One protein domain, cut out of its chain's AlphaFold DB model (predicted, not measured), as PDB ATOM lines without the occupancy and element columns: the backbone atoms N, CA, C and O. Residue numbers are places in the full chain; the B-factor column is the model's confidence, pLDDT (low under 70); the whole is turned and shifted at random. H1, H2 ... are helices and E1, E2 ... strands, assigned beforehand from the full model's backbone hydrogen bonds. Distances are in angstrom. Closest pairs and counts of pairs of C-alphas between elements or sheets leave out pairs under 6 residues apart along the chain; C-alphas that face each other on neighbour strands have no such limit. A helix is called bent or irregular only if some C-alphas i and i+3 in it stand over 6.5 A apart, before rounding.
ATOM      1  N   VAL A 122     -12.956  -1.943 -27.943       95.00
ATOM      2  CA  VAL A 122     -13.040  -3.375 -28.283       95.00
ATOM      3  C   VAL A 122     -11.720  -4.065 -27.959       95.00
ATOM      4  O   VAL A 122     -10.680  -3.680 -28.478       95.00
ATOM      5  N   LYS A 123     -11.752  -5.125 -27.144       96.19
ATOM      6  CA  LYS A 123     -10.556  -5.904 -26.777       96.19
ATOM      7  C   LYS A 123      -9.893  -6.511 -28.017       96.19
ATOM      8  O   LYS A 123     -10.554  -7.195 -28.802       96.19
ATOM      9  N   LEU A 124      -8.582  -6.332 -28.156       96.81
ATOM     10  CA  LEU A 124      -7.791  -6.886 -29.248       96.81
ATOM     11  C   LEU A 124      -6.805  -7.939 -28.740       96.81
ATOM     12  O   LEU A 124      -6.168  -7.803 -27.701       96.81
ATOM     13  N   THR A 125      -6.621  -8.998 -29.526       96.81
ATOM     14  CA  THR A 125      -5.433  -9.845 -29.371       96.81
ATOM     15  C   THR A 125      -4.253  -9.198 -30.101       96.81
ATOM     16  O   THR A 125      -4.472  -8.484 -31.082       96.81
ATOM     17  N   PRO A 126      -2.992  -9.505 -29.747       97.25
ATOM     18  CA  PRO A 126      -1.838  -8.964 -30.469       97.25
ATOM     19  C   PRO A 126      -1.844  -9.274 -31.974       97.25
ATOM     20  O   PRO A 126      -1.349  -8.487 -32.778       97.25
ATOM     21  N   ALA A 127      -2.390 -10.427 -32.376       97.06
ATOM     22  CA  ALA A 127      -2.543 -10.776 -33.788       97.06
ATOM     23  C   ALA A 127      -3.601  -9.905 -34.478       97.06
ATOM     24  O   ALA A 127      -3.366  -9.427 -35.586       97.06
ATOM     25  N   LEU A 128      -4.728  -9.668 -33.800       97.00
ATOM     26  CA  LEU A 128      -5.804  -8.828 -34.306       97.00
ATOM     27  C   LEU A 128      -5.369  -7.361 -34.410       97.00
ATOM     28  O   LEU A 128      -5.584  -6.753 -35.450       97.00
ATOM     29  N   ALA A 129      -4.671  -6.829 -33.403       97.56
ATOM     30  CA  ALA A 129      -4.120  -5.472 -33.419       97.56
ATOM     31  C   ALA A 129      -3.195  -5.232 -34.621       97.56
ATOM     32  O   ALA A 129      -3.340  -4.237 -35.328       97.56
ATOM     33  N   ARG A 130      -2.303  -6.186 -34.931       97.62
ATOM     34  CA  ARG A 130      -1.459  -6.107 -36.136       97.62
ATOM     35  C   ARG A 130      -2.275  -6.111 -37.428       97.62
ATOM     36  O   ARG A 130      -1.966  -5.341 -38.332       97.62
ATOM     37  N   ALA A 131      -3.296  -6.966 -37.523       97.56
ATOM     38  CA  ALA A 131      -4.153  -7.033 -38.705       97.56
ATOM     39  C   ALA A 131      -4.940  -5.728 -38.916       97.56
ATOM     40  O   ALA A 131      -4.988  -5.218 -40.033       97.56
ATOM     41  N   VAL A 132      -5.485  -5.155 -37.838       97.81
ATOM     42  CA  VAL A 132      -6.216  -3.882 -37.861       97.81
ATOM     43  C   VAL A 132      -5.299  -2.724 -38.239       97.81
ATOM     44  O   VAL A 132      -5.635  -1.972 -39.148       97.81
ATOM     45  N   GLY A 133      -4.120  -2.608 -37.618       98.00
ATOM     46  CA  GLY A 133      -3.155  -1.555 -37.957       98.00
ATOM     47  C   GLY A 133      -2.702  -1.613 -39.422       98.00
ATOM     48  O   GLY A 133      -2.664  -0.591 -40.110       98.00
ATOM     49  N   ALA A 134      -2.444  -2.820 -39.942       98.00
ATOM     50  CA  ALA A 134      -2.117  -3.021 -41.355       98.00
ATOM     51  C   ALA A 134      -3.282  -2.640 -42.286       98.00
ATOM     52  O   ALA A 134      -3.064  -2.024 -43.332       98.00
ATOM     53  N   SER A 135      -4.517  -2.968 -41.897       98.38
ATOM     54  CA  SER A 135      -5.724  -2.610 -42.646       98.38
ATOM     55  C   SER A 135      -5.955  -1.096 -42.685       98.38
ATOM     56  O   SER A 135      -6.203  -0.545 -43.755       98.38
ATOM     57  N   LEU A 136      -5.809  -0.403 -41.548       98.31
ATOM     58  CA  LEU A 136      -5.913   1.060 -41.460       98.31
ATOM     59  C   LEU A 136      -4.869   1.740 -42.350       98.31
ATOM     60  O   LEU A 136      -5.213   2.600 -43.157       98.31
ATOM     61  N   SER A 137      -3.614   1.296 -42.276       98.19
ATOM     62  CA  SER A 137      -2.538   1.825 -43.125       98.19
ATOM     63  C   SER A 137      -2.846   1.639 -44.616       98.19
ATOM     64  O   SER A 137      -2.691   2.560 -45.412       98.19
ATOM     65  N   SER A 138      -3.347   0.458 -44.995       97.75
ATOM     66  CA  SER A 138      -3.715   0.144 -46.384       97.75
ATOM     67  C   SER A 138      -4.900   0.977 -46.886       97.75
ATOM     68  O   SER A 138      -5.004   1.234 -48.081       97.75
ATOM     69  N   ALA A 139      -5.776   1.419 -45.981       97.62
ATOM     70  CA  ALA A 139      -6.909   2.286 -46.278       97.62
ATOM     71  C   ALA A 139      -6.547   3.785 -46.313       97.62
ATOM     72  O   ALA A 139      -7.437   4.614 -46.463       97.62
ATOM     73  N   GLY A 140      -5.268   4.149 -46.172       97.62
ATOM     74  CA  GLY A 140      -4.811   5.541 -46.253       97.62
ATOM     75  C   GLY A 140      -4.774   6.293 -44.921       97.62
ATOM     76  O   GLY A 140      -4.573   7.506 -44.916       97.62
ATOM     77  N   PHE A 141      -4.928   5.610 -43.781       98.31
ATOM     78  CA  PHE A 141      -4.685   6.241 -42.484       98.31
ATOM     79  C   PHE A 141      -3.189   6.512 -42.287       98.31
ATOM     80  O   PHE A 141      -2.342   5.681 -42.612       98.31
ATOM     81  N   THR A 142      -2.869   7.655 -41.682       98.25
ATOM     82  CA  THR A 142      -1.508   8.004 -41.262       98.25
ATOM     83  C   THR A 142      -1.294   7.587 -39.810       98.25
ATOM     84  O   THR A 142      -2.078   7.961 -38.936       98.25
ATOM     85  N   GLU A 143      -0.236   6.822 -39.534       98.31
ATOM     86  CA  GLU A 143       0.172   6.479 -38.167       98.31
ATOM     87  C   GLU A 143       1.006   7.624 -37.567       98.31
ATOM     88  O   GLU A 143       2.118   7.900 -38.015       98.31
ATOM     89  N   TRP A 144       0.466   8.312 -36.561       96.62
ATOM     90  CA  TRP A 144       1.116   9.459 -35.908       96.62
ATOM     91  C   TRP A 144       2.056   9.043 -34.777       96.62
ATOM     92  O   TRP A 144       3.054   9.703 -34.494       96.62
ATOM     93  N   SER A 145       1.724   7.944 -34.108       96.50
ATOM     94  CA  SER A 145       2.546   7.290 -33.090       96.50
ATOM     95  C   SER A 145       2.200   5.800 -33.071       96.50
ATOM     96  O   SER A 145       1.149   5.450 -33.605       96.50
ATOM     97  N   PRO A 146       3.026   4.917 -32.477       98.00
ATOM     98  CA  PRO A 146       2.764   3.479 -32.495       98.00
ATOM     99  C   PRO A 146       1.350   3.125 -32.013       98.00
ATOM    100  O   PRO A 146       1.008   3.336 -30.846       98.00
ATOM    101  N   GLY A 147       0.540   2.591 -32.927       97.19
ATOM    102  CA  GLY A 147      -0.853   2.223 -32.682       97.19
ATOM    103  C   GLY A 147      -1.868   3.364 -32.809       97.19
ATOM    104  O   GLY A 147      -3.055   3.098 -32.698       97.19
ATOM    105  N   LEU A 148      -1.469   4.614 -33.051       98.06
ATOM    106  CA  LEU A 148      -2.386   5.743 -33.247       98.06
ATOM    107  C   LEU A 148      -2.469   6.117 -34.728       98.06
ATOM    108  O   LEU A 148      -1.551   6.723 -35.281       98.06
ATOM    109  N   PHE A 149      -3.605   5.808 -35.340       98.44
ATOM    110  CA  PHE A 149      -3.898   6.057 -36.745       98.44
ATOM    111  C   PHE A 149      -4.911   7.188 -36.876       98.44
ATOM    112  O   PHE A 149      -5.902   7.217 -36.149       98.44
ATOM    113  N   ALA A 150      -4.716   8.093 -37.832       97.62
ATOM    114  CA  ALA A 150      -5.715   9.102 -38.158       97.62
ATOM    115  C   ALA A 150      -5.883   9.266 -39.668       97.62
ATOM    116  O   ALA A 150      -4.922   9.187 -40.434       97.62
ATOM    117  N   HIS A 151      -7.118   9.525 -40.083       97.81
ATOM    118  CA  HIS A 151      -7.472   9.916 -41.438       97.81
ATOM    119  C   HIS A 151      -8.065  11.326 -41.385       97.81
ATOM    120  O   HIS A 151      -9.279  11.494 -41.272       97.81
ATOM    121  N   SER A 152      -7.202  12.344 -41.447       91.94
ATOM    122  CA  SER A 152      -7.566  13.751 -41.218       91.94
ATOM    123  C   SER A 152      -8.698  14.233 -42.129       91.94
ATOM    124  O   SER A 152      -9.676  14.776 -41.629       91.94
ATOM    125  N   ASP A 153      -8.656  13.908 -43.425       91.19
ATOM    126  CA  ASP A 153      -9.696  14.308 -44.394       91.19
ATOM    127  C   ASP A 153     -11.076  13.702 -44.104       91.19
ATOM    128  O   ASP A 153     -12.099  14.137 -44.628       91.19
ATOM    129  N   ARG A 154     -11.109  12.643 -43.292       92.94
ATOM    130  CA  ARG A 154     -12.327  11.931 -42.913       92.94
ATOM    131  C   ARG A 154     -12.643  12.109 -41.436       92.94
ATOM    132  O   ARG A 154     -13.630  11.538 -40.992       92.94
ATOM    133  N   GLY A 155     -11.884  12.904 -40.679       93.06
ATOM    134  CA  GLY A 155     -12.142  13.139 -39.255       93.06
ATOM    135  C   GLY A 155     -12.288  11.839 -38.461       93.06
ATOM    136  O   GLY A 155     -13.271  11.666 -37.738       93.06
ATOM    137  N   VAL A 156     -11.389  10.874 -38.707       97.06
ATOM    138  CA  VAL A 156     -11.362   9.565 -38.031       97.06
ATOM    139  C   VAL A 156     -10.031   9.388 -37.324       97.06
ATOM    140  O   VAL A 156      -8.978   9.526 -37.947       97.06
ATOM    141  N   THR A 157     -10.080   9.005 -36.054       97.06
ATOM    142  CA  THR A 157      -8.920   8.562 -35.274       97.06
ATOM    143  C   THR A 157      -9.180   7.155 -34.748       97.06
ATOM    144  O   THR A 157     -10.275   6.860 -34.277       97.06
ATOM    145  N   ALA A 158      -8.187   6.276 -34.838       97.56
ATOM    146  CA  ALA A 158      -8.234   4.922 -34.309       97.56
ATOM    147  C   ALA A 158      -6.969   4.644 -33.493       97.56
ATOM    148  O   ALA A 158      -5.854   4.708 -34.010       97.56
ATOM    149  N   GLU A 159      -7.145   4.315 -32.218       97.75
ATOM    150  CA  GLU A 159      -6.077   3.867 -31.334       97.75
ATOM    151  C   GLU A 159      -6.150   2.343 -31.192       97.75
ATOM    152  O   GLU A 159      -7.129   1.791 -30.695       97.75
ATOM    153  N   VAL A 160      -5.114   1.664 -31.671       97.75
ATOM    154  CA  VAL A 160      -4.965   0.214 -31.771       97.75
ATOM    155  C   VAL A 160      -3.867  -0.228 -30.803       97.75
ATOM    156  O   VAL A 160      -2.681  -0.241 -31.142       97.75
ATOM    157  N   ARG A 161      -4.255  -0.588 -29.580       95.88
ATOM    158  CA  ARG A 161      -3.360  -1.138 -28.546       95.88
ATOM    159  C   ARG A 161      -3.867  -2.515 -28.110       95.88
ATOM    160  O   ARG A 161      -4.229  -3.332 -28.955       95.88
ATOM    161  N   ASP A 162      -3.908  -2.771 -26.803       96.00
ATOM    162  CA  ASP A 162      -4.616  -3.925 -26.234       96.00
ATOM    163  C   ASP A 162      -6.132  -3.819 -26.460       96.00
ATOM    164  O   ASP A 162      -6.833  -4.830 -26.494       96.00
ATOM    165  N   ASP A 163      -6.613  -2.595 -26.672       96.81
ATOM    166  CA  ASP A 163      -7.980  -2.259 -27.038       96.81
ATOM    167  C   ASP A 163      -7.989  -1.419 -28.322       96.81
ATOM    168  O   ASP A 163      -7.013  -0.730 -28.634       96.81
ATOM    169  N   LEU A 164      -9.094  -1.490 -29.059       97.06
ATOM    170  CA  LEU A 164      -9.419  -0.612 -30.171       97.06
ATOM    171  C   LEU A 164     -10.353   0.491 -29.687       97.06
ATOM    172  O   LEU A 164     -11.497   0.199 -29.331       97.06
ATOM    173  N   THR A 165      -9.894   1.734 -29.750       96.31
ATOM    174  CA  THR A 165     -10.720   2.927 -29.533       96.31
ATOM    175  C   THR A 165     -10.844   3.673 -30.853       96.31
ATOM    176  O   THR A 165      -9.846   3.877 -31.542       96.31
ATOM    177  N   ILE A 166     -12.058   4.071 -31.228       95.88
ATOM    178  CA  ILE A 166     -12.316   4.791 -32.479       95.88
ATOM    179  C   ILE A 166     -13.067   6.070 -32.149       95.88
ATOM    180  O   ILE A 166     -14.045   6.051 -31.406       95.88
ATOM    181  N   THR A 167     -12.629   7.169 -32.742       93.81
ATOM    182  CA  THR A 167     -13.314   8.454 -32.693       93.81
ATOM    183  C   THR A 167     -13.594   8.898 -34.115       93.81
ATOM    184  O   THR A 167     -12.702   8.900 -34.964       93.81
ATOM    185  N   VAL A 168     -14.846   9.254 -34.382       93.31
ATOM    186  CA  VAL A 168     -15.285   9.807 -35.661       93.31
ATOM    187  C   VAL A 168     -16.068  11.075 -35.357       93.31
ATOM    188  O   VAL A 168     -17.018  11.031 -34.576       93.31
ATOM    189  N   ASP A 169     -15.699  12.196 -35.976       85.75
ATOM    190  CA  ASP A 169     -16.384  13.469 -35.721       85.75
ATOM    191  C   ASP A 169     -17.886  13.351 -36.015       85.75
ATOM    192  O   ASP A 169     -18.285  12.869 -37.085       85.75
ATOM    193  N   GLY A 170     -18.705  13.786 -35.052       78.69
ATOM    194  CA  GLY A 170     -20.168  13.781 -35.135       78.69
ATOM    195  C   GLY A 170     -20.836  12.414 -34.944       78.69
ATOM    196  O   GLY A 170     -22.042  12.296 -35.161       78.69
ATOM    197  N   VAL A 171     -20.084  11.384 -34.554       81.69
ATOM    198  CA  VAL A 171     -20.588  10.019 -34.365       81.69
ATOM    199  C   VAL A 171     -20.455   9.597 -32.905       81.69
ATOM    200  O   VAL A 171     -19.448   9.846 -32.250       81.69
ATOM    201  N   ASP A 172     -21.487   8.926 -32.409       79.94
ATOM    202  CA  ASP A 172     -21.544   8.390 -31.053       79.94
ATOM    203  C   ASP A 172     -20.586   7.194 -30.871       79.94
ATOM    204  O   ASP A 172     -20.543   6.280 -31.701       79.94
ATOM    205  N   ALA A 173     -19.813   7.198 -29.781       83.94
ATOM    206  CA  ALA A 173     -18.795   6.185 -29.509       83.94
ATOM    207  C   ALA A 173     -19.374   4.775 -29.285       83.94
ATOM    208  O   ALA A 173     -18.715   3.790 -29.615       83.94
ATOM    209  N   GLU A 174     -20.599   4.645 -28.762       80.25
ATOM    210  CA  GLU A 174     -21.239   3.335 -28.576       80.25
ATOM    211  C   GLU A 174     -21.566   2.681 -29.923       80.25
ATOM    212  O   GLU A 174     -21.303   1.494 -30.125       80.25
ATOM    213  N   ASP A 175     -22.068   3.474 -30.877       80.12
ATOM    214  CA  ASP A 175     -22.387   3.001 -32.229       80.12
ATOM    215  C   ASP A 175     -21.113   2.476 -32.933       80.12
ATOM    216  O   ASP A 175     -21.151   1.475 -33.654       80.12
ATOM    217  N   LEU A 176     -19.957   3.098 -32.672       88.75
ATOM    218  CA  LEU A 176     -18.661   2.662 -33.199       88.75
ATOM    219  C   LEU A 176     -18.171   1.344 -32.596       88.75
ATOM    220  O   LEU A 176     -17.604   0.530 -33.325       88.75
ATOM    221  N   VAL A 177     -18.380   1.108 -31.298       90.12
ATOM    222  CA  VAL A 177     -17.924  -0.125 -30.632       90.12
ATOM    223  C   VAL A 177     -18.665  -1.346 -31.146       90.12
ATOM    224  O   VAL A 177     -18.023  -2.332 -31.515       90.12
ATOM    225  N   ASP A 178     -19.993  -1.273 -31.227       83.50
ATOM    226  CA  ASP A 178     -20.812  -2.375 -31.741       83.50
ATOM    227  C   ASP A 178     -20.440  -2.694 -33.194       83.50
ATOM    228  O   ASP A 178     -20.238  -3.854 -33.575       83.50
ATOM    229  N   TRP A 179     -20.285  -1.644 -34.007       91.50
ATOM    230  CA  TRP A 179     -19.854  -1.773 -35.390       91.50
ATOM    231  C   TRP A 179     -18.456  -2.396 -35.497       91.50
ATOM    232  O   TRP A 179     -18.258  -3.326 -36.285       91.50
ATOM    233  N   ALA A 180     -17.496  -1.932 -34.694       94.19
ATOM    234  CA  ALA A 180     -16.120  -2.401 -34.741       94.19
ATOM    235  C   ALA A 180     -16.015  -3.864 -34.306       94.19
ATOM    236  O   ALA A 180     -15.401  -4.667 -35.010       94.19
ATOM    237  N   ALA A 181     -16.670  -4.240 -33.204       91.12
ATOM    238  CA  ALA A 181     -16.724  -5.620 -32.734       91.12
ATOM    239  C   ALA A 181     -17.303  -6.548 -33.808       91.12
ATOM    240  O   ALA A 181     -16.740  -7.613 -34.084       91.12
ATOM    241  N   MET A 182     -18.374  -6.109 -34.480       87.31
ATOM    242  CA  MET A 182     -18.913  -6.821 -35.628       87.31
ATOM    243  C   MET A 182     -17.845  -6.931 -36.724       87.31
ATOM    244  O   MET A 182     -17.478  -8.042 -37.089       87.31
ATOM    245  N   GLN A 183     -17.272  -5.842 -37.238       93.69
ATOM    246  CA  GLN A 183     -16.302  -5.919 -38.341       93.69
ATOM    247  C   GLN A 183     -15.102  -6.828 -38.059       93.69
ATOM    248  O   GLN A 183     -14.789  -7.685 -38.890       93.69
ATOM    249  N   LEU A 184     -14.521  -6.726 -36.864       94.00
ATOM    250  CA  LEU A 184     -13.389  -7.544 -36.433       94.00
ATOM    251  C   LEU A 184     -13.710  -9.042 -36.391       94.00
ATOM    252  O   LEU A 184     -12.848  -9.859 -36.697       94.00
ATOM    253  N   ALA A 185     -14.945  -9.419 -36.060       89.81
ATOM    254  CA  ALA A 185     -15.338 -10.825 -36.028       89.81
ATOM    255  C   ALA A 185     -15.460 -11.474 -37.422       89.81
ATOM    256  O   ALA A 185     -15.463 -12.698 -37.500       89.81
ATOM    257  N   ALA A 186     -15.582 -10.698 -38.511       88.38
ATOM    258  CA  ALA A 186     -15.624 -11.272 -39.866       88.38
ATOM    259  C   ALA A 186     -14.278 -11.202 -40.562       88.38
ATOM    260  O   ALA A 186     -13.767 -12.225 -41.000       88.38
ATOM    261  N   GLU A 187     -13.749  -9.991 -40.736       92.94
ATOM    262  CA  GLU A 187     -12.624  -9.784 -41.642       92.94
ATOM    263  C   GLU A 187     -11.774  -8.588 -41.198       92.94
ATOM    264  O   GLU A 187     -11.923  -7.474 -41.710       92.94
ATOM    265  N   PRO A 188     -10.868  -8.803 -40.229       95.38
ATOM    266  CA  PRO A 188      -9.989  -7.753 -39.716       95.38
ATOM    267  C   PRO A 188      -9.113  -7.079 -40.777       95.38
ATOM    268  O   PRO A 188      -8.708  -5.935 -40.607       95.38
ATOM    269  N   GLN A 189      -8.799  -7.784 -41.865       96.56
ATOM    270  CA  GLN A 189      -7.927  -7.311 -42.941       96.56
ATOM    271  C   GLN A 189      -8.583  -6.205 -43.777       96.56
ATOM    272  O   GLN A 189      -7.879  -5.364 -44.334       96.56
ATOM    273  N   SER A 190      -9.916  -6.163 -43.808       95.44
ATOM    274  CA  SER A 190     -10.717  -5.167 -44.534       95.44
ATOM    275  C   SER A 190     -11.260  -4.065 -43.615       95.44
ATOM    276  O   SER A 190     -12.066  -3.239 -44.042       95.44
ATOM    277  N   PHE A 191     -10.843  -4.047 -42.343       97.12
ATOM    278  CA  PHE A 191     -11.368  -3.151 -41.316       97.12
ATOM    279  C   PHE A 191     -11.242  -1.664 -41.677       97.12
ATOM    280  O   PHE A 191     -12.229  -0.937 -41.604       97.12
ATOM    281  N   GLY A 192     -10.054  -1.212 -42.092       97.38
ATOM    282  CA  GLY A 192      -9.794   0.196 -42.403       97.38
ATOM    283  C   GLY A 192     -10.635   0.709 -43.571       97.38
ATOM    284  O   GLY A 192     -11.240   1.771 -43.467       97.38
ATOM    285  N   ALA A 193     -10.741  -0.074 -44.650       96.06
ATOM    286  CA  ALA A 193     -11.556   0.280 -45.812       96.06
ATOM    287  C   ALA A 193     -13.044   0.383 -45.440       96.06
ATOM    288  O   ALA A 193     -13.687   1.396 -45.711       96.06
ATOM    289  N   ARG A 194     -13.565  -0.613 -44.710       93.44
ATOM    290  CA  ARG A 194     -14.960  -0.614 -44.243       93.44
ATOM    291  C   ARG A 194     -15.264   0.517 -43.268       93.44
ATOM    292  O   ARG A 194     -16.387   1.014 -43.264       93.44
ATOM    293  N   LEU A 195     -14.294   0.927 -42.445       95.31
ATOM    294  CA  LEU A 195     -14.452   2.086 -41.567       95.31
ATOM    295  C   LEU A 195     -14.684   3.352 -42.395       95.31
ATOM    296  O   LEU A 195     -15.618   4.094 -42.110       95.31
ATOM    297  N   LEU A 196     -13.903   3.571 -43.454       94.19
ATOM    298  CA  LEU A 196     -14.074   4.740 -44.323       94.19
ATOM    299  C   LEU A 196     -15.383   4.709 -45.113       94.19
ATOM    300  O   LEU A 196     -16.052   5.741 -45.206       94.19
ATOM    301  N   GLU A 197     -15.773   3.550 -45.645       89.44
ATOM    302  CA  GLU A 197     -17.072   3.369 -46.307       89.44
ATOM    303  C   GLU A 197     -18.220   3.704 -45.353       89.44
ATOM    304  O   GLU A 197     -19.124   4.469 -45.693       89.44
ATOM    305  N   TRP A 198     -18.154   3.185 -44.126       88.94
ATOM    306  CA  TRP A 198     -19.166   3.432 -43.114       88.94
ATOM    307  C   TRP A 198     -19.236   4.909 -42.716       88.94
ATOM    308  O   TRP A 198     -20.323   5.483 -42.723       88.94
ATOM    309  N   VAL A 199     -18.098   5.554 -42.431       90.00
ATOM    310  CA  VAL A 199     -18.051   6.988 -42.089       90.00
ATOM    311  C   VAL A 199     -18.591   7.844 -43.234       90.00
ATOM    312  O   VAL A 199     -19.362   8.775 -42.999       90.00
ATOM    313  N   THR A 200     -18.247   7.504 -44.478       86.00
ATOM    314  CA  THR A 200     -18.762   8.193 -45.670       86.00
ATOM    315  C   THR A 200     -20.282   8.061 -45.761       86.00
ATOM    316  O   THR A 200     -20.977   9.062 -45.929       86.00
ATOM    317  N   ALA A 201     -20.818   6.856 -45.551       79.62
ATOM    318  CA  ALA A 201     -22.257   6.608 -45.558       79.62
ATOM    319  C   ALA A 201     -23.004   7.357 -44.436       79.62
ATOM    320  O   ALA A 201     -24.131   7.802 -44.647       79.62
ATOM    321  N   GLN A 202     -22.392   7.528 -43.257       80.12
ATOM    322  CA  GLN A 202     -23.002   8.284 -42.152       80.12
ATOM    323  C   GLN A 202     -23.045   9.798 -42.407       80.12
ATOM    324  O   GLN A 202     -23.944  10.472 -41.900       80.12
ATOM    325  N   ARG A 203     -22.088  10.332 -43.177       78.94
ATOM    326  CA  ARG A 203     -21.925  11.777 -43.412       78.94
ATOM    327  C   ARG A 203     -22.505  12.286 -44.728       78.94
ATOM    328  O   ARG A 203     -22.520  13.497 -44.921       78.94
ATOM    329  N   SER A 204     -22.969  11.411 -45.622       69.31
ATOM    330  CA  SER A 204     -23.525  11.846 -46.908       69.31
ATOM    331  C   SER A 204     -24.701  12.822 -46.701       69.31
ATOM    332  O   SER A 204     -25.682  12.452 -46.040       69.31
TER     333      SER A 204
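This is residues 122 to 204 of the 345 residues of the protein "RNR1 protein" of Symbiodinium natans (UniProt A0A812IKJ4). A twisted sheet of four strands has its one covered face under three helices, two layers in all: H1 runs along the strands, H3 meets H1 at a steep angle, and H2 lies by the edge strand E4. The printed 83 residues have mixed class, with named elements in the order H1 E1 E2 E3 E4 H2 H3. The sheet, E1 E2 E3 E4, is a meander, each strand the antiparallel neighbour of the one before. The whole is compact, with a radius of gyration of the C-alphas of 11.3 A and spans of 34 by 25 by 18 A.

E1, residues 142 to 145, and E2, residues 148 to 151, form a hairpin, with N 144 and O 148 2.9 A apart. E2 and E3, residues 156 to 160, form another, with N 149 and O 158 at 2.8 A. E3 and E4, residues 163 to 168, form a third, with N 159 and O 165 at 2.8 A. H1, residues 126 to 138, is on the sheet at a height of 8.8 A; its closest C-alpha pair with E3 is Ala 129 and Val 160, 6.0 A. H3, residues 188 to 203, is on the sheet and touches H1 with residues 188 to 193 alone, at a steep tilt of 53 degrees; the closest C-alphas, of Leu 136 and Gly 192, are 4.1 A apart. H2, residues 173 to 186, is on the sheet; its closest C-alphas with E4, of Leu 176 and Ile 166, are 6.7 A apart. Every O i to N i+4 pair is within hydrogen-bond range in H1, 9 of 10 in H2 and 10 of 12 in H3.

H1 spans 18.4 A from C-alpha 126 at (-1.838, -8.964, -30.469). E1, E2, E3 and E4 span 9.2, 10.5, 12.9 and 16.5 A, and H2 20.5 A. H3 spans 23.2 A to C-alpha 203 at (-21.925, 11.777, -43.412); it is irregular, with C-alphas 189 and 192 7.8 A apart.

The C-alphas farthest apart, of Pro 126 and Ser 204, are 34.3 A apart. The printed part has no cut, and its links between named elements are tight. Its mean pLDDT is 93.1, with residue 204 under 70.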